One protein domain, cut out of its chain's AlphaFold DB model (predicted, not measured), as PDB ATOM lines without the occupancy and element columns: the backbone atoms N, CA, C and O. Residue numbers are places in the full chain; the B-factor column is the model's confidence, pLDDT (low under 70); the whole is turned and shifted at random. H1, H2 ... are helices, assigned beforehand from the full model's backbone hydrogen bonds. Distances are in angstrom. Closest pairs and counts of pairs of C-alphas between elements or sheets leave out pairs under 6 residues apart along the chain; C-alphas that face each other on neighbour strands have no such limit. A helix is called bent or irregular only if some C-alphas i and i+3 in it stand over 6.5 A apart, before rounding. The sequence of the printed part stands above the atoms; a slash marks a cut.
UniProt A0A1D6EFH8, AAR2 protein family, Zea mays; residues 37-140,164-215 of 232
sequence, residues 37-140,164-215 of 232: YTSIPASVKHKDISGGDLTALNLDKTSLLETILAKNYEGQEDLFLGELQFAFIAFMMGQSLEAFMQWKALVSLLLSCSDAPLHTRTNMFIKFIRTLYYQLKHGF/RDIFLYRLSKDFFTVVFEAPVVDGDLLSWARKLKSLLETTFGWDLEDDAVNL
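This is residues 37 to 140 and 164 to 215 of the 232 residues of the protein "AAR2 protein family" of Zea mays (UniProt A0A1D6EFH8). Five helices, H3, H4, H6, H7 and H8, form an up-and-down bundle, each running against the one before, and their contacts close a ring H3, H4, H7, H8, H6. H2 crosses the end where H3 begins and H4 ends, short H5 sits at that end too, and H1 is farther out, with residues 47 to 53 sticking out. The printed part has 156 residues with eight named helices, H1 to H8 in order, and no named strand: all helix. It is compact, with a radius of gyration of the C-alphas of 15.6 A and spans of 45 by 41 by 30 A.

After residues 37 to 50, H1 is residues 51 to 59, beginning at C-alpha 51 (6.654, -21.278, 11.491). H2 is 62 to 72, H3 77 to 94 (24.8 A), H4 97 to 111 (20.8 A), H5 115 to 120, H6 122 to 139 (25.1 A), H7 167 to 181 (21.2 A) and H8 187 to 204 (25.7 A), ending at C-alpha 204 (-2.237, -6.907, -22.101). H5 is only just irregular: C-alphas 117 and 120 are 6.8 A apart.

The hub H6 touches H8, closest C-alphas Ile 126 and Leu 189, 5.1 A, and H3, Glu 77 to Met 124, 6.5 A. H6 touches H5 only at the corner, Pro 117 to Phe 125, 5.5 A. H3 and H4 form a hairpin, Ala 87 to Ala 99, 4.6 A. H4 touches H7 with residues 107 to 111 alone, Leu 111 to Phe 175, 5.6 A. H7 and H8 form a hairpin, Val 179 to Leu 190, 7.0 A. H2 and H4 are close but not clearly touching, Leu 65 to Leu 109, 7.1 A. Every O i to N i+4 pair is within hydrogen-bond range except in H5, 1 of 2.

The farthest C-alphas, Asp 48 and Thr 202, are 45.8 A apart. Residues 141 to 163 are not printed; the gap is 16.7 A. No link printed whole is long. pLDDT is under 70 at residues 47, 164 to 166 and 210 to 215.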
ATOM      1  N   TYR A  37      -0.108   8.244   3.033       93.56
ATOM      2  CA  TYR A  37      -0.679   6.920   2.804       93.56
ATOM      3  C   TYR A  37      -0.617   6.021   4.037       93.56
ATOM      4  O   TYR A  37       0.306   6.112   4.858       93.56
ATOM      5  N   THR A  38      -1.571   5.099   4.124       94.44
ATOM      6  CA  THR A  38      -1.564   4.031   5.117       94.44
ATOM      7  C   THR A  38      -0.398   3.081   4.858       94.44
ATOM      8  O   THR A  38      -0.147   2.654   3.735       94.44
ATOM      9  N   SER A  39       0.335   2.714   5.908       92.00
ATOM     10  CA  SER A  39       1.447   1.773   5.765       92.00
ATOM     11  C   SER A  39       0.921   0.352   5.566       92.00
ATOM     12  O   SER A  39       0.301  -0.202   6.471       92.00
ATOM     13  N   ILE A  40       1.210  -0.236   4.402       91.56
ATOM     14  CA  ILE A  40       0.877  -1.625   4.071       91.56
ATOM     15  C   ILE A  40       2.125  -2.503   4.266       91.56
ATOM     16  O   ILE A  40       3.108  -2.343   3.536       91.56
ATOM     17  N   PRO A  41       2.147  -3.412   5.258       87.00
ATOM     18  CA  PRO A  41       3.264  -4.330   5.450       87.00
ATOM     19  C   PRO A  41       3.359  -5.337   4.298       87.00
ATOM     20  O   PRO A  41       2.382  -6.004   3.977       87.00
ATOM     21  N   ALA A  42       4.551  -5.512   3.723       73.62
ATOM     22  CA  ALA A  42       4.770  -6.506   2.665       73.62
ATOM     23  C   ALA A  42       4.684  -7.961   3.176       73.62
ATOM     24  O   ALA A  42       4.308  -8.875   2.448       73.62
ATOM     25  N   SER A  43       5.039  -8.195   4.442       74.06
ATOM     26  CA  SER A  43       4.956  -9.506   5.093       74.06
ATOM     27  C   SER A  43       4.542  -9.357   6.548       74.06
ATOM     28  O   SER A  43       4.915  -8.393   7.223       74.06
ATOM     29  N   VAL A  44       3.779 -10.334   7.028       78.06
ATOM     30  CA  VAL A  44       3.465 -10.470   8.445       78.06
ATOM     31  C   VAL A  44       4.685 -11.093   9.111       78.06
ATOM     32  O   VAL A  44       5.146 -12.155   8.695       78.06
ATOM     33  N   LYS A  45       5.238 -10.415  10.118       77.94
ATOM     34  CA  LYS A  45       6.390 -10.886  10.893       77.94
ATOM     35  C   LYS A  45       6.025 -10.874  12.370       77.94
ATOM     36  O   LYS A  45       5.926  -9.805  12.968       77.94
ATOM     37  N   HIS A  46       5.874 -12.055  12.955       73.81
ATOM     38  CA  HIS A  46       5.678 -12.224  14.392       73.81
ATOM     39  C   HIS A  46       6.769 -13.125  14.957       73.81
ATOM     40  O   HIS A  46       7.100 -14.147  14.365       73.81
ATOM     41  N   LYS A  47       7.348 -12.715  16.090       66.88
ATOM     42  CA  LYS A  47       8.417 -13.469  16.762       66.88
ATOM     43  C   LYS A  47       7.892 -14.635  17.603       66.88
ATOM     44  O   LYS A  47       8.646 -15.563  17.855       66.88
ATOM     45  N   ASP A  48       6.616 -14.591  17.978       77.31
ATOM     46  CA  ASP A  48       6.017 -15.497  18.965       77.31
ATOM     47  C   ASP A  48       5.033 -16.505  18.340       77.31
ATOM     48  O   ASP A  48       4.194 -17.070  19.035       77.31
ATOM     49  N   ILE A  49       5.102 -16.711  17.019       81.31
ATOM     50  CA  ILE A  49       4.195 -17.584  16.259       81.31
ATOM     51  C   ILE A  49       4.985 -18.754  15.656       81.31
ATOM     52  O   ILE A  49       6.140 -18.592  15.258       81.31
ATOM     53  N   SER A  50       4.363 -19.938  15.590       85.88
ATOM     54  CA  SER A  50       4.937 -21.118  14.932       85.88
ATOM     55  C   SER A  50       5.245 -20.838  13.456       85.88
ATOM     56  O   SER A  50       4.524 -20.097  12.792       85.88
ATOM     57  N   GLY A  51       6.289 -21.463  12.903       84.38
ATOM     58  CA  GLY A  51       6.654 -21.278  11.491       84.38
ATOM     59  C   GLY A  51       5.530 -21.653  10.515       84.38
ATOM     60  O   GLY A  51       5.349 -20.977   9.503       84.38
ATOM     61  N   GLY A  52       4.736 -22.678  10.848       84.19
ATOM     62  CA  GLY A  52       3.568 -23.081  10.055       84.19
ATOM     63  C   GLY A  52       2.482 -22.005  10.033       84.19
ATOM     64  O   GLY A  52       2.044 -21.591   8.963       84.19
ATOM     65  N   ASP A  53       2.134 -21.472  11.203       83.19
ATOM     66  CA  ASP A  53       1.137 -20.405  11.339       83.19
ATOM     67  C   ASP A  53       1.609 -19.103  10.669       83.19
ATOM     68  O   ASP A  53       0.837 -18.416  10.005       83.19
ATOM     69  N   LEU A  54       2.903 -18.777  10.772       84.50
ATOM     70  CA  LEU A  54       3.494 -17.626  10.088       84.50
ATOM     71  C   LEU A  54       3.429 -17.770   8.561       84.50
ATOM     72  O   LEU A  54       3.215 -16.780   7.860       84.50
ATOM     73  N   THR A  55       3.620 -18.988   8.054       86.12
ATOM     74  CA  THR A  55       3.493 -19.295   6.625       86.12
ATOM     75  C   THR A  55       2.043 -19.141   6.187       86.12
ATOM     76  O   THR A  55       1.783 -18.412   5.235       86.12
ATOM     77  N   ALA A  56       1.092 -19.711   6.933       85.00
ATOM     78  CA  ALA A  56      -0.338 -19.578   6.651       85.00
ATOM     79  C   ALA A  56      -0.786 -18.104   6.596       85.00
ATOM     80  O   ALA A  56      -1.438 -17.697   5.637       85.00
ATOM     81  N   LEU A  57      -0.342 -17.272   7.548       85.06
ATOM     82  CA  LEU A  57      -0.615 -15.824   7.564       85.06
ATOM     83  C   LEU A  57       0.004 -15.055   6.387       85.06
ATOM     84  O   LEU A  57      -0.383 -13.917   6.111       85.06
ATOM     85  N   ASN A  58       1.025 -15.613   5.736       86.06
ATOM     86  CA  ASN A  58       1.652 -14.998   4.573       86.06
ATOM     87  C   ASN A  58       1.151 -15.560   3.239       86.06
ATOM     88  O   ASN A  58       1.345 -14.866   2.243       86.06
ATOM     89  N   LEU A  59       0.502 -16.730   3.234       87.50
ATOM     90  CA  LEU A  59      -0.204 -17.284   2.077       87.50
ATOM     91  C   LEU A  59      -1.571 -16.623   1.875       87.50
ATOM     92  O   LEU A  59      -1.905 -16.286   0.748       87.50
ATOM     93  N   ASP A  60      -2.321 -16.372   2.953       92.38
ATOM     94  CA  ASP A  60      -3.580 -15.620   2.899       92.38
ATOM     95  C   ASP A  60      -3.474 -14.316   3.700       92.38
ATOM     96  O   ASP A  60      -3.327 -14.306   4.929       92.38
ATOM     97  N   LYS A  61      -3.578 -13.182   3.000       94.38
ATOM     98  CA  LYS A  61      -3.486 -11.848   3.603       94.38
ATOM     99  C   LYS A  61      -4.797 -11.341   4.206       94.38
ATOM    100  O   LYS A  61      -4.815 -10.212   4.698       94.38
ATOM    101  N   THR A  62      -5.850 -12.156   4.264       94.94
ATOM    102  CA  THR A  62      -7.144 -11.798   4.874       94.94
ATOM    103  C   THR A  62      -6.975 -11.264   6.302       94.94
ATOM    104  O   THR A  62      -7.475 -10.193   6.635       94.94
ATOM    105  N   SER A  63      -6.175 -11.931   7.137       93.25
ATOM    106  CA  SER A  63      -5.903 -11.480   8.516       93.25
ATOM    107  C   SER A  63      -5.190 -10.118   8.591       93.25
ATOM    108  O   SER A  63      -5.459  -9.298   9.479       93.25
ATOM    109  N   LEU A  64      -4.289  -9.849   7.640       94.44
ATOM    110  CA  LEU A  64      -3.584  -8.577   7.524       94.44
ATOM    111  C   LEU A  64      -4.538  -7.464   7.075       94.44
ATOM    112  O   LEU A  64      -4.501  -6.374   7.647       94.44
ATOM    113  N   LEU A  65      -5.408  -7.745   6.100       96.06
ATOM    114  CA  LEU A  65      -6.454  -6.828   5.652       96.06
ATOM    115  C   LEU A  65      -7.359  -6.419   6.819       96.06
ATOM    116  O   LEU A  65      -7.529  -5.224   7.061       96.06
ATOM    117  N   GLU A  66      -7.859  -7.383   7.595       95.31
ATOM    118  CA  GLU A  66      -8.705  -7.114   8.765       95.31
ATOM    119  C   GLU A  66      -7.990  -6.246   9.810       95.31
ATOM    120  O   GLU A  66      -8.558  -5.287  10.337       95.31
ATOM    121  N   THR A  67      -6.706  -6.516  10.060       94.06
ATOM    122  CA  THR A  67      -5.892  -5.720  10.990       94.06
ATOM    123  C   THR A  67      -5.736  -4.272  10.517       94.06
ATOM    124  O   THR A  67      -5.841  -3.341  11.320       94.06
ATOM    125  N   ILE A  68      -5.491  -4.063   9.221       95.31
ATOM    126  CA  ILE A  68      -5.347  -2.727   8.629       95.31
ATOM    127  C   ILE A  68      -6.679  -1.977   8.683       95.31
ATOM    128  O   ILE A  68      -6.712  -0.828   9.123       95.31
ATOM    129  N   LEU A  69      -7.783  -2.623   8.303       95.75
ATOM    130  CA  LEU A  69      -9.117  -2.026   8.353       95.75
ATOM    131  C   LEU A  69      -9.488  -1.600   9.775       95.75
ATOM    132  O   LEU A  69      -9.915  -0.465   9.980       95.75
ATOM    133  N   ALA A  70      -9.269  -2.464  10.766       95.00
ATOM    134  CA  ALA A  70      -9.569  -2.154  12.161       95.00
ATOM    135  C   ALA A  70      -8.711  -1.001  12.707       95.00
ATOM    136  O   ALA A  70      -9.223  -0.122  13.398       95.00
ATOM    137  N   LYS A  71      -7.410  -0.984  12.396       94.94
ATOM    138  CA  LYS A  71      -6.457  -0.027  12.976       94.94
ATOM    139  C   LYS A  71      -6.469   1.345  12.305       94.94
ATOM    140  O   LYS A  71      -6.279   2.348  12.986       94.94
ATOM    141  N   ASN A  72      -6.603   1.384  10.982       94.75
ATOM    142  CA  ASN A  72      -6.385   2.594  10.186       94.75
ATOM    143  C   ASN A  72      -7.677   3.188   9.622       94.75
ATOM    144  O   ASN A  72      -7.696   4.375   9.310       94.75
ATOM    145  N   TYR A  73      -8.736   2.384   9.517       93.69
ATOM    146  CA  TYR A  73      -9.981   2.777   8.857       93.69
ATOM    147  C   TYR A  73     -11.217   2.597   9.741       93.69
ATOM    148  O   TYR A  73     -12.330   2.792   9.265       93.69
ATOM    149  N   GLU A  74     -11.055   2.210  11.012       93.12
ATOM    150  CA  GLU A  74     -12.167   1.961  11.947       93.12
ATOM    151  C   GLU A  74     -13.199   0.954  11.392       93.12
ATOM    152  O   GLU A  74     -14.397   1.045  11.648       93.12
ATOM    153  N   GLY A  75     -12.735   0.001  10.576       89.38
ATOM    154  CA  GLY A  75     -13.581  -0.974   9.881       89.38
ATOM    155  C   GLY A  75     -14.323  -0.438   8.649       89.38
ATOM    156  O   GLY A  75     -15.065  -1.195   8.024       89.38
ATOM    157  N   GLN A  76     -14.128   0.828   8.269       92.31
ATOM    158  CA  GLN A  76     -14.769   1.454   7.112       92.31
ATOM    159  C   GLN A  76     -14.041   1.097   5.809       92.31
ATOM    160  O   GLN A  76     -13.102   1.765   5.376       92.31
ATOM    161  N   GLU A  77     -14.520   0.048   5.148       94.69
ATOM    162  CA  GLU A  77     -13.986  -0.460   3.875       94.69
ATOM    163  C   GLU A  77     -13.954   0.596   2.757       94.69
ATOM    164  O   GLU A  77     -13.034   0.621   1.941       94.69
ATOM    165  N   ASP A  78     -14.945   1.493   2.723       95.81
ATOM    166  CA  ASP A  78     -15.048   2.518   1.680       95.81
ATOM    167  C   ASP A  78     -13.910   3.549   1.766       95.81
ATOM    168  O   ASP A  78     -13.465   4.053   0.735       95.81
ATOM    169  N   LEU A  79     -13.375   3.818   2.964       96.81
ATOM    170  CA  LEU A  79     -12.202   4.683   3.130       96.81
ATOM    171  C   LEU A  79     -10.932   4.013   2.590       96.81
ATOM    172  O   LEU A  79     -10.118   4.675   1.945       96.81
ATOM    173  N   PHE A  80     -10.793   2.698   2.785       96.94
ATOM    174  CA  PHE A  80      -9.690   1.914   2.223       96.94
ATOM    175  C   PHE A  80      -9.726   1.929   0.688       96.94
ATOM    176  O   PHE A  80      -8.717   2.200   0.033       96.94
ATOM    177  N   LEU A  81     -10.902   1.697   0.094       97.75
ATOM    178  CA  LEU A  81     -11.082   1.790  -1.360       97.75
ATOM    179  C   LEU A  81     -10.889   3.223  -1.877       97.75
ATOM    180  O   LEU A  81     -10.385   3.413  -2.984       97.75
ATOM    181  N   GLY A  82     -11.230   4.230  -1.071       97.81
ATOM    182  CA  GLY A  82     -10.937   5.632  -1.352       97.81
ATOM    183  C   GLY A  82      -9.435   5.911  -1.442       97.81
ATOM    184  O   GLY A  82      -9.001   6.574  -2.384       97.81
ATOM    185  N   GLU A  83      -8.626   5.358  -0.533       97.62
ATOM    186  CA  GLU A  83      -7.163   5.479  -0.598       97.62
ATOM    187  C   GLU A  83      -6.599   4.805  -1.861       97.62
ATOM    188  O   GLU A  83      -5.765   5.398  -2.548       97.62
ATOM    189  N   LEU A  84      -7.113   3.626  -2.232       98.06
ATOM    190  CA  LEU A  84      -6.755   2.939  -3.482       98.06
ATOM    191  C   LEU A  84      -7.049   3.803  -4.719       98.06
ATOM    192  O   LEU A  84      -6.213   3.918  -5.620       98.06
ATOM    193  N   GLN A  85      -8.234   4.414  -4.781       97.31
ATOM    194  CA  GLN A  85      -8.624   5.297  -5.882       97.31
ATOM    195  C   GLN A  85      -7.776   6.565  -5.931       97.31
ATOM    196  O   GLN A  85      -7.319   6.963  -7.005       97.31
ATOM    197  N   PHE A  86      -7.531   7.175  -4.775       96.94
ATOM    198  CA  PHE A  86      -6.699   8.363  -4.667       96.94
ATOM    199  C   PHE A  86      -5.255   8.085  -5.100       96.94
ATOM    200  O   PHE A  86      -4.713   8.846  -5.901       96.94
ATOM    201  N   ALA A  87      -4.660   6.975  -4.653       96.00
ATOM    202  CA  ALA A  87      -3.317   6.561  -5.052       96.00
ATOM    203  C   ALA A  87      -3.213   6.365  -6.574       96.00
ATOM    204  O   ALA A  87      -2.270   6.847  -7.199       96.00
ATOM    205  N   PHE A  88      -4.221   5.748  -7.196       94.00
ATOM    206  CA  PHE A  88      -4.267   5.611  -8.651       94.00
ATOM    207  C   PHE A  88      -4.312   6.969  -9.366       94.00
ATOM    208  O   PHE A  88      -3.527   7.215 -10.277       94.00
ATOM    209  N   ILE A  89      -5.190   7.884  -8.944       93.06
ATOM    210  CA  ILE A  89      -5.308   9.215  -9.565       93.06
ATOM    211  C   ILE A  89      -4.025  10.028  -9.362       93.06
ATOM    212  O   ILE A  89      -3.546  10.659 -10.301       93.06
ATOM    213  N   ALA A  90      -3.444  10.008  -8.162       92.38
ATOM    214  CA  ALA A  90      -2.195  10.703  -7.864       92.38
ATOM    215  C   ALA A  90      -1.010  10.134  -8.662       92.38
ATOM    216  O   ALA A  90      -0.109  10.885  -9.041       92.38
ATOM    217  N   PHE A  91      -1.023   8.834  -8.964       88.94
ATOM    218  CA  PHE A  91      -0.075   8.222  -9.886       88.94
ATOM    219  C   PHE A  91      -0.311   8.692 -11.326       88.94
ATOM    220  O   PHE A  91       0.593   9.267 -11.925       88.94
ATOM    221  N   MET A  92      -1.521   8.513 -11.859       84.12
ATOM    222  CA  MET A  92      -1.828   8.801 -13.263       84.12
ATOM    223  C   MET A  92      -1.729  10.295 -13.589       84.12
ATOM    224  O   MET A  92      -1.087  10.679 -14.554       84.12
ATOM    225  N   MET A  93      -2.330  11.163 -12.777       85.00
ATOM    226  CA  MET A  93      -2.375  12.606 -13.045       85.00
ATOM    227  C   MET A  93      -1.159  13.347 -12.488       85.00
ATOM    228  O   MET A  93      -0.726  14.346 -13.055       85.00
ATOM    229  N   GLY A  94      -0.641  12.889 -11.346       82.25
ATOM    230  CA  GLY A  94       0.448  13.546 -10.624       82.25
ATOM    231  C   GLY A  94       1.826  12.955 -10.895       82.25
ATOM    232  O   GLY A  94       2.803  13.481 -10.365       82.25
ATOM    233  N   GLN A  95       1.910  11.863 -11.666       80.88
ATOM    234  CA  GLN A  95       3.153  11.141 -11.946       80.88
ATOM    235  C   GLN A  95       3.924  10.794 -10.654       80.88
ATOM    236  O   GLN A  95       5.151  10.811 -10.590       80.88
ATOM    237  N   SER A  96       3.196  10.512  -9.569       85.69
ATOM    238  CA  SER A  96       3.796  10.251  -8.264       85.69
ATOM    239  C   SER A  96       4.198   8.787  -8.127       85.69
ATOM    240  O   SER A  96       3.345   7.902  -8.045       85.69
ATOM    241  N   LEU A  97       5.505   8.527  -8.015       84.31
ATOM    242  CA  LEU A  97       6.016   7.191  -7.696       84.31
ATOM    243  C   LEU A  97       5.500   6.684  -6.347       84.31
ATOM    244  O   LEU A  97       5.184   5.508  -6.207       84.31
ATOM    245  N   GLU A  98       5.425   7.563  -5.346       89.12
ATOM    246  CA  GLU A  98       4.913   7.200  -4.021       89.12
ATOM    247  C   GLU A  98       3.458   6.720  -4.122       89.12
ATOM    248  O   GLU A  98       3.084   5.739  -3.483       89.12
ATOM    249  N   ALA A  99       2.666   7.355  -4.990       92.44
ATOM    250  CA  ALA A  99       1.297   6.947  -5.264       92.44
ATOM    251  C   ALA A  99       1.215   5.612  -6.021       92.44
ATOM    252  O   ALA A  99       0.390   4.772  -5.672       92.44
ATOM    253  N   PHE A 100       2.104   5.369  -6.992       89.31
ATOM    254  CA  PHE A 100       2.196   4.071  -7.668       89.31
ATOM    255  C   PHE A 100       2.505   2.940  -6.687       89.31
ATOM    256  O   PHE A 100       1.830   1.914  -6.688       89.31
ATOM    257  N   MET A 101       3.505   3.143  -5.826       89.12
ATOM    258  CA  MET A 101       3.897   2.162  -4.814       89.12
ATOM    259  C   MET A 101       2.742   1.851  -3.870       89.12
ATOM    260  O   MET A 101       2.523   0.686  -3.542       89.12
ATOM    261  N   GLN A 102       1.978   2.872  -3.474       94.69
ATOM    262  CA  GLN A 102       0.811   2.662  -2.632       94.69
ATOM    263  C   GLN A 102      -0.297   1.908  -3.364       94.69
ATOM    264  O   GLN A 102      -0.829   0.940  -2.827       94.69
ATOM    265  N   TRP A 103      -0.629   2.314  -4.592       95.00
ATOM    266  CA  TRP A 103      -1.628   1.623  -5.403       95.00
ATOM    267  C   TRP A 103      -1.253   0.148  -5.590       95.00
ATOM    268  O   TRP A 103      -2.063  -0.728  -5.296       95.00
ATOM    269  N   LYS A 104       0.004  -0.133  -5.954       92.12
ATOM    270  CA  LYS A 104       0.559  -1.488  -6.045       92.12
ATOM    271  C   LYS A 104       0.405  -2.246  -4.726       92.12
ATOM    272  O   LYS A 104      -0.097  -3.359  -4.745       92.12
ATOM    273  N   ALA A 105       0.781  -1.657  -3.589       93.62
ATOM    274  CA  ALA A 105       0.685  -2.320  -2.288       93.62
ATOM    275  C   ALA A 105      -0.764  -2.664  -1.893       93.62
ATOM    276  O   ALA A 105      -1.016  -3.756  -1.385       93.62
ATOM    277  N   LEU A 106      -1.716  -1.762  -2.152       96.62
ATOM    278  CA  LEU A 106      -3.139  -1.972  -1.868       96.62
ATOM    279  C   LEU A 106      -3.751  -3.039  -2.787       96.62
ATOM    280  O   LEU A 106      -4.452  -3.928  -2.305       96.62
ATOM    281  N   VAL A 107      -3.454  -2.987  -4.091       95.94
ATOM    282  CA  VAL A 107      -3.878  -4.014  -5.056       95.94
ATOM    283  C   VAL A 107      -3.271  -5.364  -4.688       95.94
ATOM    284  O   VAL A 107      -3.990  -6.358  -4.656       95.94
ATOM    285  N   SER A 108      -1.977  -5.398  -4.353       94.25
ATOM    286  CA  SER A 108      -1.305  -6.626  -3.942       94.25
ATOM    287  C   SER A 108      -1.946  -7.244  -2.711       94.25
ATOM    288  O   SER A 108      -2.194  -8.445  -2.703       94.25
ATOM    289  N   LEU A 109      -2.235  -6.436  -1.687       96.00
ATOM    290  CA  LEU A 109      -2.881  -6.908  -0.467       96.00
ATOM    291  C   LEU A 109      -4.232  -7.567  -0.767       96.00
ATOM    292  O   LEU A 109      -4.477  -8.672  -0.294       96.00
ATOM    293  N   LEU A 110      -5.084  -6.903  -1.555       97.31
ATOM    294  CA  LEU A 110      -6.423  -7.406  -1.855       97.31
ATOM    295  C   LEU A 110      -6.386  -8.666  -2.724       97.31
ATOM    296  O   LEU A 110      -7.057  -9.635  -2.392       97.31
ATOM    297  N   LEU A 111      -5.572  -8.699  -3.783       96.25
ATOM    298  CA  LEU A 111      -5.456  -9.891  -4.636       96.25
ATOM    299  C   LEU A 111      -4.802 -11.087  -3.922       96.25
ATOM    300  O   LEU A 111      -5.010 -12.215  -4.340       96.25
ATOM    301  N   SER A 112      -4.065 -10.859  -2.828       95.19
ATOM    302  CA  SER A 112      -3.465 -11.926  -2.006       95.19
ATOM    303  C   SER A 112      -4.386 -12.441  -0.885       95.19
ATOM    304  O   SER A 112      -3.915 -13.103   0.041       95.19
ATOM    305  N   CYS A 113      -5.668 -12.067  -0.879       96.12
ATOM    306  CA  CYS A 113      -6.639 -12.570   0.092       96.12
ATOM    307  C   CYS A 113      -7.452 -13.712  -0.521       96.12
ATOM    308  O   CYS A 113      -8.082 -13.512  -1.561       96.12
ATOM    309  N   SER A 114      -7.506 -14.855   0.162       93.94
ATOM    310  CA  SER A 114      -8.256 -16.025  -0.312       93.94
ATOM    311  C   SER A 114      -9.614 -16.166   0.379       93.94
ATOM    312  O   SER A 114     -10.628 -16.369  -0.285       93.94
ATOM    313  N   ASP A 115      -9.662 -15.990   1.701       94.69
ATOM    314  CA  ASP A 115     -10.897 -16.108   2.491       94.69
ATOM    315  C   ASP A 115     -11.795 -14.855   2.398       94.69
ATOM    316  O   ASP A 115     -13.019 -14.950   2.247       94.69
ATOM    317  N   ALA A 116     -11.197 -13.658   2.404       96.31
ATOM    318  CA  ALA A 116     -11.928 -12.391   2.367       96.31
ATOM    319  C   ALA A 116     -12.924 -12.214   1.201       96.31
ATOM    320  O   ALA A 116     -14.062 -11.803   1.466       96.31
ATOM    321  N   PRO A 117     -12.570 -12.497  -0.072       96.94
ATOM    322  CA  PRO A 117     -13.513 -12.358  -1.183       96.94
ATOM    323  C   PRO A 117     -14.723 -13.295  -1.070       96.94
ATOM    324  O   PRO A 117     -15.823 -12.923  -1.486       96.94
ATOM    325  N   LEU A 118     -14.541 -14.490  -0.505       96.12
ATOM    326  CA  LEU A 118     -15.548 -15.553  -0.516       96.12
ATOM    327  C   LEU A 118     -16.447 -15.550   0.723       96.12
ATOM    328  O   LEU A 118     -17.606 -15.959   0.631       96.12
ATOM    329  N   HIS A 119     -15.935 -15.094   1.870       94.00
ATOM    330  CA  HIS A 119     -16.601 -15.321   3.152       94.00
ATOM    331  C   HIS A 119     -16.797 -14.061   3.995       94.00
ATOM    332  O   HIS A 119     -17.918 -13.798   4.433       94.00
ATOM    333  N   THR A 120     -15.749 -13.272   4.244       94.06
ATOM    334  CA  THR A 120     -15.834 -12.187   5.242       94.06
ATOM    335  C   THR A 120     -16.186 -10.823   4.647       94.06
ATOM    336  O   THR A 120     -16.860 -10.028   5.304       94.06
ATOM    337  N   ARG A 121     -15.755 -10.530   3.412       95.19
ATOM    338  CA  ARG A 121     -15.766  -9.176   2.822       95.19
ATOM    339  C   ARG A 121     -16.187  -9.157   1.345       95.19
ATOM    340  O   ARG A 121     -15.764  -8.284   0.587       95.19
ATOM    341  N   THR A 122     -17.061 -10.063   0.912       97.00
ATOM    342  CA  THR A 122     -17.487 -10.197  -0.499       97.00
ATOM    343  C   THR A 122     -17.918  -8.876  -1.151       97.00
ATOM    344  O   THR A 122     -17.465  -8.545  -2.247       97.00
ATOM    345  N   ASN A 123     -18.720  -8.057  -0.461       97.25
ATOM    346  CA  ASN A 123     -19.166  -6.755  -0.976       97.25
ATOM    347  C   ASN A 123     -18.011  -5.764  -1.209       97.25
ATOM    348  O   ASN A 123     -18.027  -5.020  -2.196       97.25
ATOM    349  N   MET A 124     -17.002  -5.763  -0.335       97.44
ATOM    350  CA  MET A 124     -15.782  -4.970  -0.514       97.44
ATOM    351  C   MET A 124     -15.049  -5.399  -1.782       97.44
ATOM    352  O   MET A 124     -14.644  -4.554  -2.581       97.44
ATOM    353  N   PHE A 125     -14.922  -6.710  -1.995       98.25
ATOM    354  CA  PHE A 125     -14.231  -7.276  -3.149       98.25
ATOM    355  C   PHE A 125     -14.962  -6.999  -4.465       98.25
ATOM    356  O   PHE A 125     -14.318  -6.652  -5.452       98.25
ATOM    357  N   ILE A 126     -16.296  -7.016  -4.478       98.44
ATOM    358  CA  ILE A 126     -17.081  -6.582  -5.645       98.44
ATOM    359  C   ILE A 126     -16.757  -5.121  -6.002       98.44
ATOM    360  O   ILE A 126     -16.470  -4.805  -7.162       98.44
ATOM    361  N   LYS A 127     -16.761  -4.218  -5.010       98.38
ATOM    362  CA  LYS A 127     -16.406  -2.800  -5.212       98.38
ATOM    363  C   LYS A 127     -14.950  -2.633  -5.657       98.38
ATOM    364  O   LYS A 127     -14.675  -1.806  -6.530       98.38
ATOM    365  N   PHE A 128     -14.033  -3.416  -5.091       98.44
ATOM    366  CA  PHE A 128     -12.620  -3.429  -5.454       98.44
ATOM    367  C   PHE A 128     -12.412  -3.855  -6.906       98.44
ATOM    368  O   PHE A 128     -11.847  -3.079  -7.672       98.44
ATOM    369  N   ILE A 129     -12.911  -5.026  -7.314       98.12
ATOM    370  CA  ILE A 129     -12.747  -5.541  -8.682       98.12
ATOM    371  C   ILE A 129     -13.346  -4.558  -9.682       98.12
ATOM    372  O   ILE A 129     -12.728  -4.253 -10.699       98.12
ATOM    373  N   ARG A 130     -14.523  -3.999  -9.378       98.00
ATOM    374  CA  ARG A 130     -15.136  -2.959 -10.207       98.00
ATOM    375  C   ARG A 130     -14.245  -1.720 -10.315       98.00
ATOM    376  O   ARG A 130     -14.076  -1.188 -11.409       98.00
ATOM    377  N   THR A 131     -13.681  -1.259  -9.201       97.94
ATOM    378  CA  THR A 131     -12.764  -0.112  -9.171       97.94
ATOM    379  C   THR A 131     -11.521  -0.388 -10.010       97.94
ATOM    380  O   THR A 131     -11.210   0.404 -10.897       97.94
ATOM    381  N   LEU A 132     -10.861  -1.526  -9.790       96.50
ATOM    382  CA  LEU A 132      -9.671  -1.935 -10.526       96.50
ATOM    383  C   LEU A 132      -9.972  -2.080 -12.022       96.50
ATOM    384  O   LEU A 132      -9.240  -1.539 -12.839       96.50
ATOM    385  N   TYR A 133     -11.097  -2.700 -12.391       95.94
ATOM    386  CA  TYR A 133     -11.544  -2.807 -13.781       95.94
ATOM    387  C   TYR A 133     -11.611  -1.439 -14.466       95.94
ATOM    388  O   TYR A 133     -11.055  -1.271 -15.547       95.94
ATOM    389  N   TYR A 134     -12.261  -0.442 -13.857       95.62
ATOM    390  CA  TYR A 134     -12.372   0.882 -14.477       95.62
ATOM    391  C   TYR A 134     -11.055   1.663 -14.461       95.62
ATOM    392  O   TYR A 134     -10.774   2.371 -15.427       95.62
ATOM    393  N   GLN A 135     -10.239   1.515 -13.412       93.44
ATOM    394  CA  GLN A 135      -8.887   2.079 -13.369       93.44
ATOM    395  C   GLN A 135      -8.038   1.537 -14.517       93.44
ATOM    396  O   GLN A 135      -7.442   2.317 -15.251       93.44
ATOM    397  N   LEU A 136      -8.037   0.218 -14.720       89.31
ATOM    398  CA  LEU A 136      -7.261  -0.409 -15.781       89.31
ATOM    399  C   LEU A 136      -7.830  -0.075 -17.168       89.31
ATOM    400  O   LEU A 136      -7.106   0.316 -18.078       89.31
ATOM    401  N   LYS A 137      -9.154  -0.141 -17.318       89.12
ATOM    402  CA  LYS A 137      -9.824   0.144 -18.587       89.12
ATOM    403  C   LYS A 137      -9.543   1.557 -19.078       89.12
ATOM    404  O   LYS A 137      -9.276   1.734 -20.256       89.12
ATOM    405  N   HIS A 138      -9.635   2.556 -18.205       85.00
ATOM    406  CA  HIS A 138      -9.486   3.954 -18.609       85.00
ATOM    407  C   HIS A 138      -8.062   4.479 -18.461       85.00
ATOM    408  O   HIS A 138      -7.669   5.371 -19.204       85.00
ATOM    409  N   GLY A 139      -7.286   3.943 -17.521       78.94
ATOM    410  CA  GLY A 139      -5.901   4.352 -17.319       78.94
ATOM    411  C   GLY A 139      -4.958   3.883 -18.417       78.94
ATOM    412  O   GLY A 139      -3.953   4.541 -18.659       78.94
ATOM    413  N   PHE A 140      -5.289   2.771 -19.082       71.75
ATOM    414  CA  PHE A 140      -4.395   2.099 -20.030       71.75
ATOM    415  C   PHE A 140      -5.034   1.866 -21.400       71.75
ATOM    416  O   PHE A 140      -4.505   1.115 -22.214       71.75
ATOM    417  N   ARG A 164       6.030  -9.071 -18.530       45.31
ATOM    418  CA  ARG A 164       6.602 -10.279 -17.893       45.31
ATOM    419  C   ARG A 164       6.923 -10.308 -16.393       45.31
ATOM    420  O   ARG A 164       6.841 -11.389 -15.833       45.31
ATOM    421  N   ASP A 165       7.155  -9.193 -15.699       53.06
ATOM    422  CA  ASP A 165       7.482  -9.225 -14.249       53.06
ATOM    423  C   ASP A 165       6.361  -8.684 -13.335       53.06
ATOM    424  O   ASP A 165       6.550  -8.075 -12.275       53.06
ATOM    425  N   ILE A 166       5.128  -8.849 -13.799       69.50
ATOM    426  CA  ILE A 166       3.997  -8.027 -13.392       69.50
ATOM    427  C   ILE A 166       3.370  -8.666 -12.164       69.50
ATOM    428  O   ILE A 166       2.693  -9.688 -12.257       69.50
ATOM    429  N   PHE A 167       3.564  -8.044 -11.001       82.56
ATOM    430  CA  PHE A 167       2.865  -8.431  -9.769       82.56
ATOM    431  C   PHE A 167       1.360  -8.640 -10.020       82.56
ATOM    432  O   PHE A 167       0.776  -9.573  -9.488       82.56
ATOM    433  N   LEU A 168       0.763  -7.809 -10.883       87.31
ATOM    434  CA  LEU A 168      -0.640  -7.885 -11.263       87.31
ATOM    435  C   LEU A 168      -0.979  -9.157 -12.049       87.31
ATOM    436  O   LEU A 168      -2.048  -9.691 -11.807       87.31
ATOM    437  N   TYR A 169      -0.108  -9.665 -12.929       87.12
ATOM    438  CA  TYR A 169      -0.353 -10.931 -13.634       87.12
ATOM    439  C   TYR A 169      -0.418 -12.096 -12.644       87.12
ATOM    440  O   TYR A 169      -1.464 -12.729 -12.529       87.12
ATOM    441  N   ARG A 170       0.656 -12.297 -11.861       86.25
ATOM    442  CA  ARG A 170       0.748 -13.378 -10.862       86.25
ATOM    443  C   ARG A 170      -0.418 -13.337  -9.878       86.25
ATOM    444  O   ARG A 170      -1.169 -14.292  -9.757       86.25
ATOM    445  N   LEU A 171      -0.633 -12.180  -9.259       90.81
ATOM    446  CA  LEU A 171      -1.674 -12.029  -8.248       90.81
ATOM    447  C   LEU A 171      -3.087 -12.098  -8.823       90.81
ATOM    448  O   LEU A 171      -3.993 -12.549  -8.133       90.81
ATOM    449  N   SER A 172      -3.306 -11.651 -10.064       92.12
ATOM    450  CA  SER A 172      -4.619 -11.820 -10.697       92.12
ATOM    451  C   SER A 172      -4.870 -13.281 -11.041       92.12
ATOM    452  O   SER A 172      -5.987 -13.737 -10.837       92.12
ATOM    453  N   LYS A 173      -3.854 -14.012 -11.523       91.00
ATOM    454  CA  LYS A 173      -3.954 -15.450 -11.796       91.00
ATOM    455  C   LYS A 173      -4.349 -16.208 -10.528       91.00
ATOM    456  O   LYS A 173      -5.418 -16.810 -10.514       91.00
ATOM    457  N   ASP A 174      -3.580 -16.051  -9.450       90.94
ATOM    458  CA  ASP A 174      -3.857 -16.692  -8.157       90.94
ATOM    459  C   ASP A 174      -5.263 -16.338  -7.641       90.94
ATOM    460  O   ASP A 174      -6.038 -17.207  -7.237       90.94
ATOM    461  N   PHE A 175      -5.632 -15.056  -7.710       94.94
ATOM    462  CA  PHE A 175      -6.949 -14.585  -7.289       94.94
ATOM    463  C   PHE A 175      -8.090 -15.187  -8.124       94.94
ATOM    464  O   PHE A 175      -9.136 -15.545  -7.578       94.94
ATOM    465  N   PHE A 176      -7.923 -15.300  -9.444       95.19
ATOM    466  CA  PHE A 176      -8.934 -15.900 -10.313       95.19
ATOM    467  C   PHE A 176      -9.081 -17.396 -10.070       95.19
ATOM    468  O   PHE A 176     -10.221 -17.855 -10.042       95.19
ATOM    469  N   THR A 177      -7.992 -18.127  -9.822       93.06
ATOM    470  CA  THR A 177      -8.057 -19.534  -9.404       93.06
ATOM    471  C   THR A 177      -8.893 -19.662  -8.128       93.06
ATOM    472  O   THR A 177      -9.894 -20.376  -8.123       93.06
ATOM    473  N   VAL A 178      -8.612 -18.859  -7.092       93.62
ATOM    474  CA  VAL A 178      -9.409 -18.859  -5.847       93.62
ATOM    475  C   VAL A 178     -10.894 -18.582  -6.108       93.62
ATOM    476  O   VAL A 178     -11.760 -19.287  -5.591       93.62
ATOM    477  N   VAL A 179     -11.218 -17.556  -6.899       95.38
ATOM    478  CA  VAL A 179     -12.613 -17.150  -7.133       95.38
ATOM    479  C   VAL A 179     -13.355 -18.104  -8.070       95.38
ATOM    480  O   VAL A 179     -14.566 -18.242  -7.933       95.38
ATOM    481  N   PHE A 180     -12.694 -18.743  -9.035       95.00
ATOM    482  CA  PHE A 180     -13.364 -19.597 -10.021       95.00
ATOM    483  C   PHE A 180     -13.449 -21.064  -9.609       95.00
ATOM    484  O   PHE A 180     -14.402 -21.729 -10.017       95.00
ATOM    485  N   GLU A 181     -12.518 -21.554  -8.791       93.44
ATOM    486  CA  GLU A 181     -12.546 -22.926  -8.270       93.44
ATOM    487  C   GLU A 181     -13.373 -23.070  -6.986       93.44
ATOM    488  O   GLU A 181     -13.713 -24.183  -6.576       93.44
ATOM    489  N   ALA A 182     -13.733 -21.957  -6.343       93.06
ATOM    490  CA  ALA A 182     -14.542 -21.981  -5.136       93.06
ATOM    491  C   ALA A 182     -15.928 -22.623  -5.384       93.06
ATOM    492  O   ALA A 182     -16.622 -22.284  -6.347       93.06
ATOM    493  N   PRO A 183     -16.394 -23.518  -4.487       91.56
ATOM    494  CA  PRO A 183     -17.629 -24.280  -4.693       91.56
ATOM    495  C   PRO A 183     -18.892 -23.411  -4.655       91.56
ATOM    496  O   PRO A 183     -19.904 -23.754  -5.267       91.56
ATOM    497  N   VAL A 184     -18.854 -22.302  -3.913       93.00
ATOM    498  CA  VAL A 184     -19.949 -21.336  -3.792       93.00
ATOM    499  C   VAL A 184     -19.353 -19.940  -3.860       93.00
ATOM    500  O   VAL A 184     -18.491 -19.594  -3.057       93.00
ATOM    501  N   VAL A 185     -19.831 -19.143  -4.811       95.19
ATOM    502  CA  VAL A 185     -19.333 -17.791  -5.076       95.19
ATOM    503  C   VAL A 185     -20.518 -16.880  -5.335       95.19
ATOM    504  O   VAL A 185     -21.474 -17.264  -6.013       95.19
ATOM    505  N   ASP A 186     -20.449 -15.666  -4.802       97.56
ATOM    506  CA  ASP A 186     -21.431 -14.632  -5.097       97.56
ATOM    507  C   ASP A 186     -21.480 -14.315  -6.605       97.56
ATOM    508  O   ASP A 186     -20.453 -14.204  -7.283       97.56
ATOM    509  N   GLY A 187     -22.693 -14.176  -7.145       96.56
ATOM    510  CA  GLY A 187     -22.905 -13.994  -8.581       96.56
ATOM    511  C   GLY A 187     -22.332 -12.682  -9.122       96.56
ATOM    512  O   GLY A 187     -21.796 -12.660 -10.235       96.56
ATOM    513  N   ASP A 188     -22.391 -11.603  -8.339       97.56
ATOM    514  CA  ASP A 188     -21.838 -10.310  -8.730       97.56
ATOM    515  C   ASP A 188     -20.313 -10.355  -8.696       97.56
ATOM    516  O   ASP A 188     -19.682  -9.914  -9.665       97.56
ATOM    517  N   LEU A 189     -19.730 -10.947  -7.647       97.75
ATOM    518  CA  LEU A 189     -18.282 -11.158  -7.540       97.75
ATOM    519  C   LEU A 189     -17.759 -11.926  -8.755       97.75
ATOM    520  O   LEU A 189     -16.849 -11.461  -9.445       97.75
ATOM    521  N   LEU A 190     -18.395 -13.054  -9.069       97.56
ATOM    522  CA  LEU A 190     -18.039 -13.900 -10.198       97.56
ATOM    523  C   LEU A 190     -18.178 -13.157 -11.537       97.56
ATOM    524  O   LEU A 190     -17.316 -13.265 -12.413       97.56
ATOM    525  N   SER A 191     -19.243 -12.367 -11.709       98.00
ATOM    526  CA  SER A 191     -19.461 -11.589 -12.933       98.00
ATOM    527  C   SER A 191     -18.392 -10.512 -13.143       98.00
ATOM    528  O   SER A 191     -17.930 -10.308 -14.269       98.00
ATOM    529  N   TRP A 192     -17.974  -9.828 -12.075       98.19
ATOM    530  CA  TRP A 192     -16.950  -8.790 -12.134       98.19
ATOM    531  C   TRP A 192     -15.553  -9.379 -12.290       98.19
ATOM    532  O   TRP A 192     -14.777  -8.841 -13.079       98.19
ATOM    533  N   ALA A 193     -15.253 -10.502 -11.632       97.25
ATOM    534  CA  ALA A 193     -13.995 -11.223 -11.810       97.25
ATOM    535  C   ALA A 193     -13.799 -11.644 -13.276       97.25
ATOM    536  O   ALA A 193     -12.754 -11.364 -13.857       97.25
ATOM    537  N   ARG A 194     -14.838 -12.186 -13.932       96.94
ATOM    538  CA  ARG A 194     -14.790 -12.511 -15.373       96.94
ATOM    539  C   ARG A 194     -14.567 -11.289 -16.261       96.94
ATOM    540  O   ARG A 194     -13.795 -11.355 -17.213       96.94
ATOM    541  N   LYS A 195     -15.223 -10.162 -15.958       96.75
ATOM    542  CA  LYS A 195     -15.008  -8.901 -16.691       96.75
ATOM    543  C   LYS A 195     -13.577  -8.395 -16.536       96.75
ATOM    544  O   LYS A 195     -13.013  -7.903 -17.508       96.75
ATOM    545  N   LEU A 196     -13.010  -8.498 -15.333       95.69
ATOM    546  CA  LEU A 196     -11.627  -8.116 -15.073       95.69
ATOM    547  C   LEU A 196     -10.649  -9.039 -15.803       95.69
ATOM    548  O   LEU A 196      -9.789  -8.515 -16.501       95.69
ATOM    549  N   LYS A 197     -10.821 -10.368 -15.729       94.75
ATOM    550  CA  LYS A 197     -10.010 -11.336 -16.492       94.75
ATOM    551  C   LYS A 197     -10.013 -11.004 -17.982       94.75
ATOM    552  O   LYS A 197      -8.961 -10.737 -18.543       94.75
ATOM    553  N   SER A 198     -11.200 -10.868 -18.575       93.75
ATOM    554  CA  SER A 198     -11.335 -10.525 -19.995       93.75
ATOM    555  C   SER A 198     -10.671  -9.188 -20.351       93.75
ATOM    556  O   SER A 198     -10.054  -9.070 -21.407       93.75
ATOM    557  N   LEU A 199     -10.749  -8.173 -19.483       90.81
ATOM    558  CA  LEU A 199     -10.042  -6.909 -19.702       90.81
ATOM    559  C   LEU A 199      -8.522  -7.096 -19.694       90.81
ATOM    560  O   LEU A 199      -7.850  -6.527 -20.548       90.81
ATOM    561  N   LEU A 200      -7.983  -7.862 -18.744       88.88
ATOM    562  CA  LEU A 200      -6.545  -8.104 -18.629       88.88
ATOM    563  C   LEU A 200      -6.006  -8.880 -19.840       88.88
ATOM    564  O   LEU A 200      -5.012  -8.464 -20.429       88.88
ATOM    565  N   GLU A 201      -6.709  -9.930 -20.262       88.56
ATOM    566  CA  GLU A 201      -6.368 -10.727 -21.449       88.56
ATOM    567  C   GLU A 201      -6.413  -9.871 -22.722       88.56
ATOM    568  O   GLU A 201      -5.492  -9.894 -23.531       88.56
ATOM    569  N   THR A 202      -7.453  -9.047 -22.887       86.50
ATOM    570  CA  THR A 202      -7.613  -8.219 -24.097       86.50
ATOM    571  C   THR A 202      -6.699  -7.000 -24.140       86.50
ATOM    572  O   THR A 202      -6.295  -6.591 -25.226       86.50
ATOM    573  N   THR A 203      -6.380  -6.398 -22.991       80.50
ATOM    574  CA  THR A 203      -5.559  -5.178 -22.924       80.50
ATOM    575  C   THR A 203      -4.070  -5.501 -22.946       80.50
ATOM    576  O   THR A 203      -3.308  -4.777 -23.577       80.50
ATOM    577  N   PHE A 204      -3.652  -6.575 -22.271       76.94
ATOM    578  CA  PHE A 204      -2.237  -6.907 -22.101       76.94
ATOM    579  C   PHE A 204      -1.805  -8.198 -22.806       76.94
ATOM    580  O   PHE A 204      -0.622  -8.529 -22.775       76.94
ATOM    581  N   GLY A 205      -2.728  -8.939 -23.428       77.19
ATOM    582  CA  GLY A 205      -2.414 -10.212 -24.082       77.19
ATOM    583  C   GLY A 205      -1.995 -11.314 -23.107       77.19
ATOM    584  O   GLY A 205      -1.279 -12.226 -23.506       77.19
ATOM    585  N   TRP A 206      -2.365 -11.205 -21.827       84.06
ATOM    586  CA  TRP A 206      -2.029 -12.213 -20.820       84.06
ATOM    587  C   TRP A 206      -2.840 -13.486 -21.022       84.06
ATOM    588  O   TRP A 206      -4.017 -13.411 -21.365       84.06
ATOM    589  N   ASP A 207      -2.223 -14.627 -20.726       81.75
ATOM    590  CA  ASP A 207      -2.914 -15.904 -20.602       81.75
ATOM    591  C   ASP A 207      -3.199 -16.186 -19.123       81.75
ATOM    592  O   ASP A 207      -2.300 -16.471 -18.334       81.75
ATOM    593  N   LEU A 208      -4.457 -16.009 -18.727       81.50
ATOM    594  CA  LEU A 208      -4.925 -16.237 -17.361       81.50
ATOM    595  C   LEU A 208      -5.741 -17.533 -17.259       81.50
ATOM    596  O   LEU A 208      -6.505 -17.696 -16.303       81.50
ATOM    597  N   GLU A 209      -5.663 -18.416 -18.257       75.62
ATOM    598  CA  GLU A 209      -6.250 -19.750 -18.171       75.62
ATOM    599  C   GLU A 209      -5.392 -20.667 -17.295       75.62
ATOM    600  O   GLU A 209      -4.163 -20.574 -17.239       75.62
ATOM    601  N   ASP A 210      -6.076 -21.544 -16.562       60.66
ATOM    602  CA  ASP A 210      -5.450 -22.537 -15.693       60.66
ATOM    603  C   ASP A 210      -5.169 -23.813 -16.492       60.66
ATOM    604  O   ASP A 210      -5.652 -24.908 -16.197       60.66
ATOM    605  N   ASP A 211      -4.445 -23.654 -17.598       53.22
ATOM    606  CA  ASP A 211      -3.988 -24.790 -18.371       53.22
ATOM    607  C   ASP A 211      -2.760 -25.368 -17.670       53.22
ATOM    608  O   ASP A 211      -1.671 -24.792 -17.690       53.22
ATOM    609  N   ALA A 212      -2.920 -26.561 -17.094       47.31
ATOM    610  CA  ALA A 212      -1.840 -27.353 -16.496       47.31
ATOM    611  C   ALA A 212      -0.651 -27.616 -17.454       47.31
ATOM    612  O   ALA A 212       0.386 -28.124 -17.036       47.31
ATOM    613  N   VAL A 213      -0.794 -27.271 -18.738       44.28
ATOM    614  CA  VAL A 213       0.239 -27.334 -19.777       44.28
ATOM    615  C   VAL A 213       1.181 -26.119 -19.727       44.28
ATOM    616  O   VAL A 213       2.364 -26.264 -20.014       44.28
ATOM    617  N   ASN A 214       0.711 -24.951 -19.274       44.28
ATOM    618  CA  ASN A 214       1.522 -23.732 -19.136       44.28
ATOM    619  C   ASN A 214       2.421 -23.726 -17.884       44.28
ATOM    620  O   ASN A 214       3.258 -22.841 -17.734       44.28
ATOM    621  N   LEU A 215       2.281 -24.713 -16.991       45.41
ATOM    622  CA  LEU A 215       3.186 -24.920 -15.850       45.41
ATOM    623  C   LEU A 215       4.542 -25.519 -16.258       45.41
ATOM    624  O   LEU A 215       5.431 -25.626 -15.420       45.41
TER     625      LEU A 215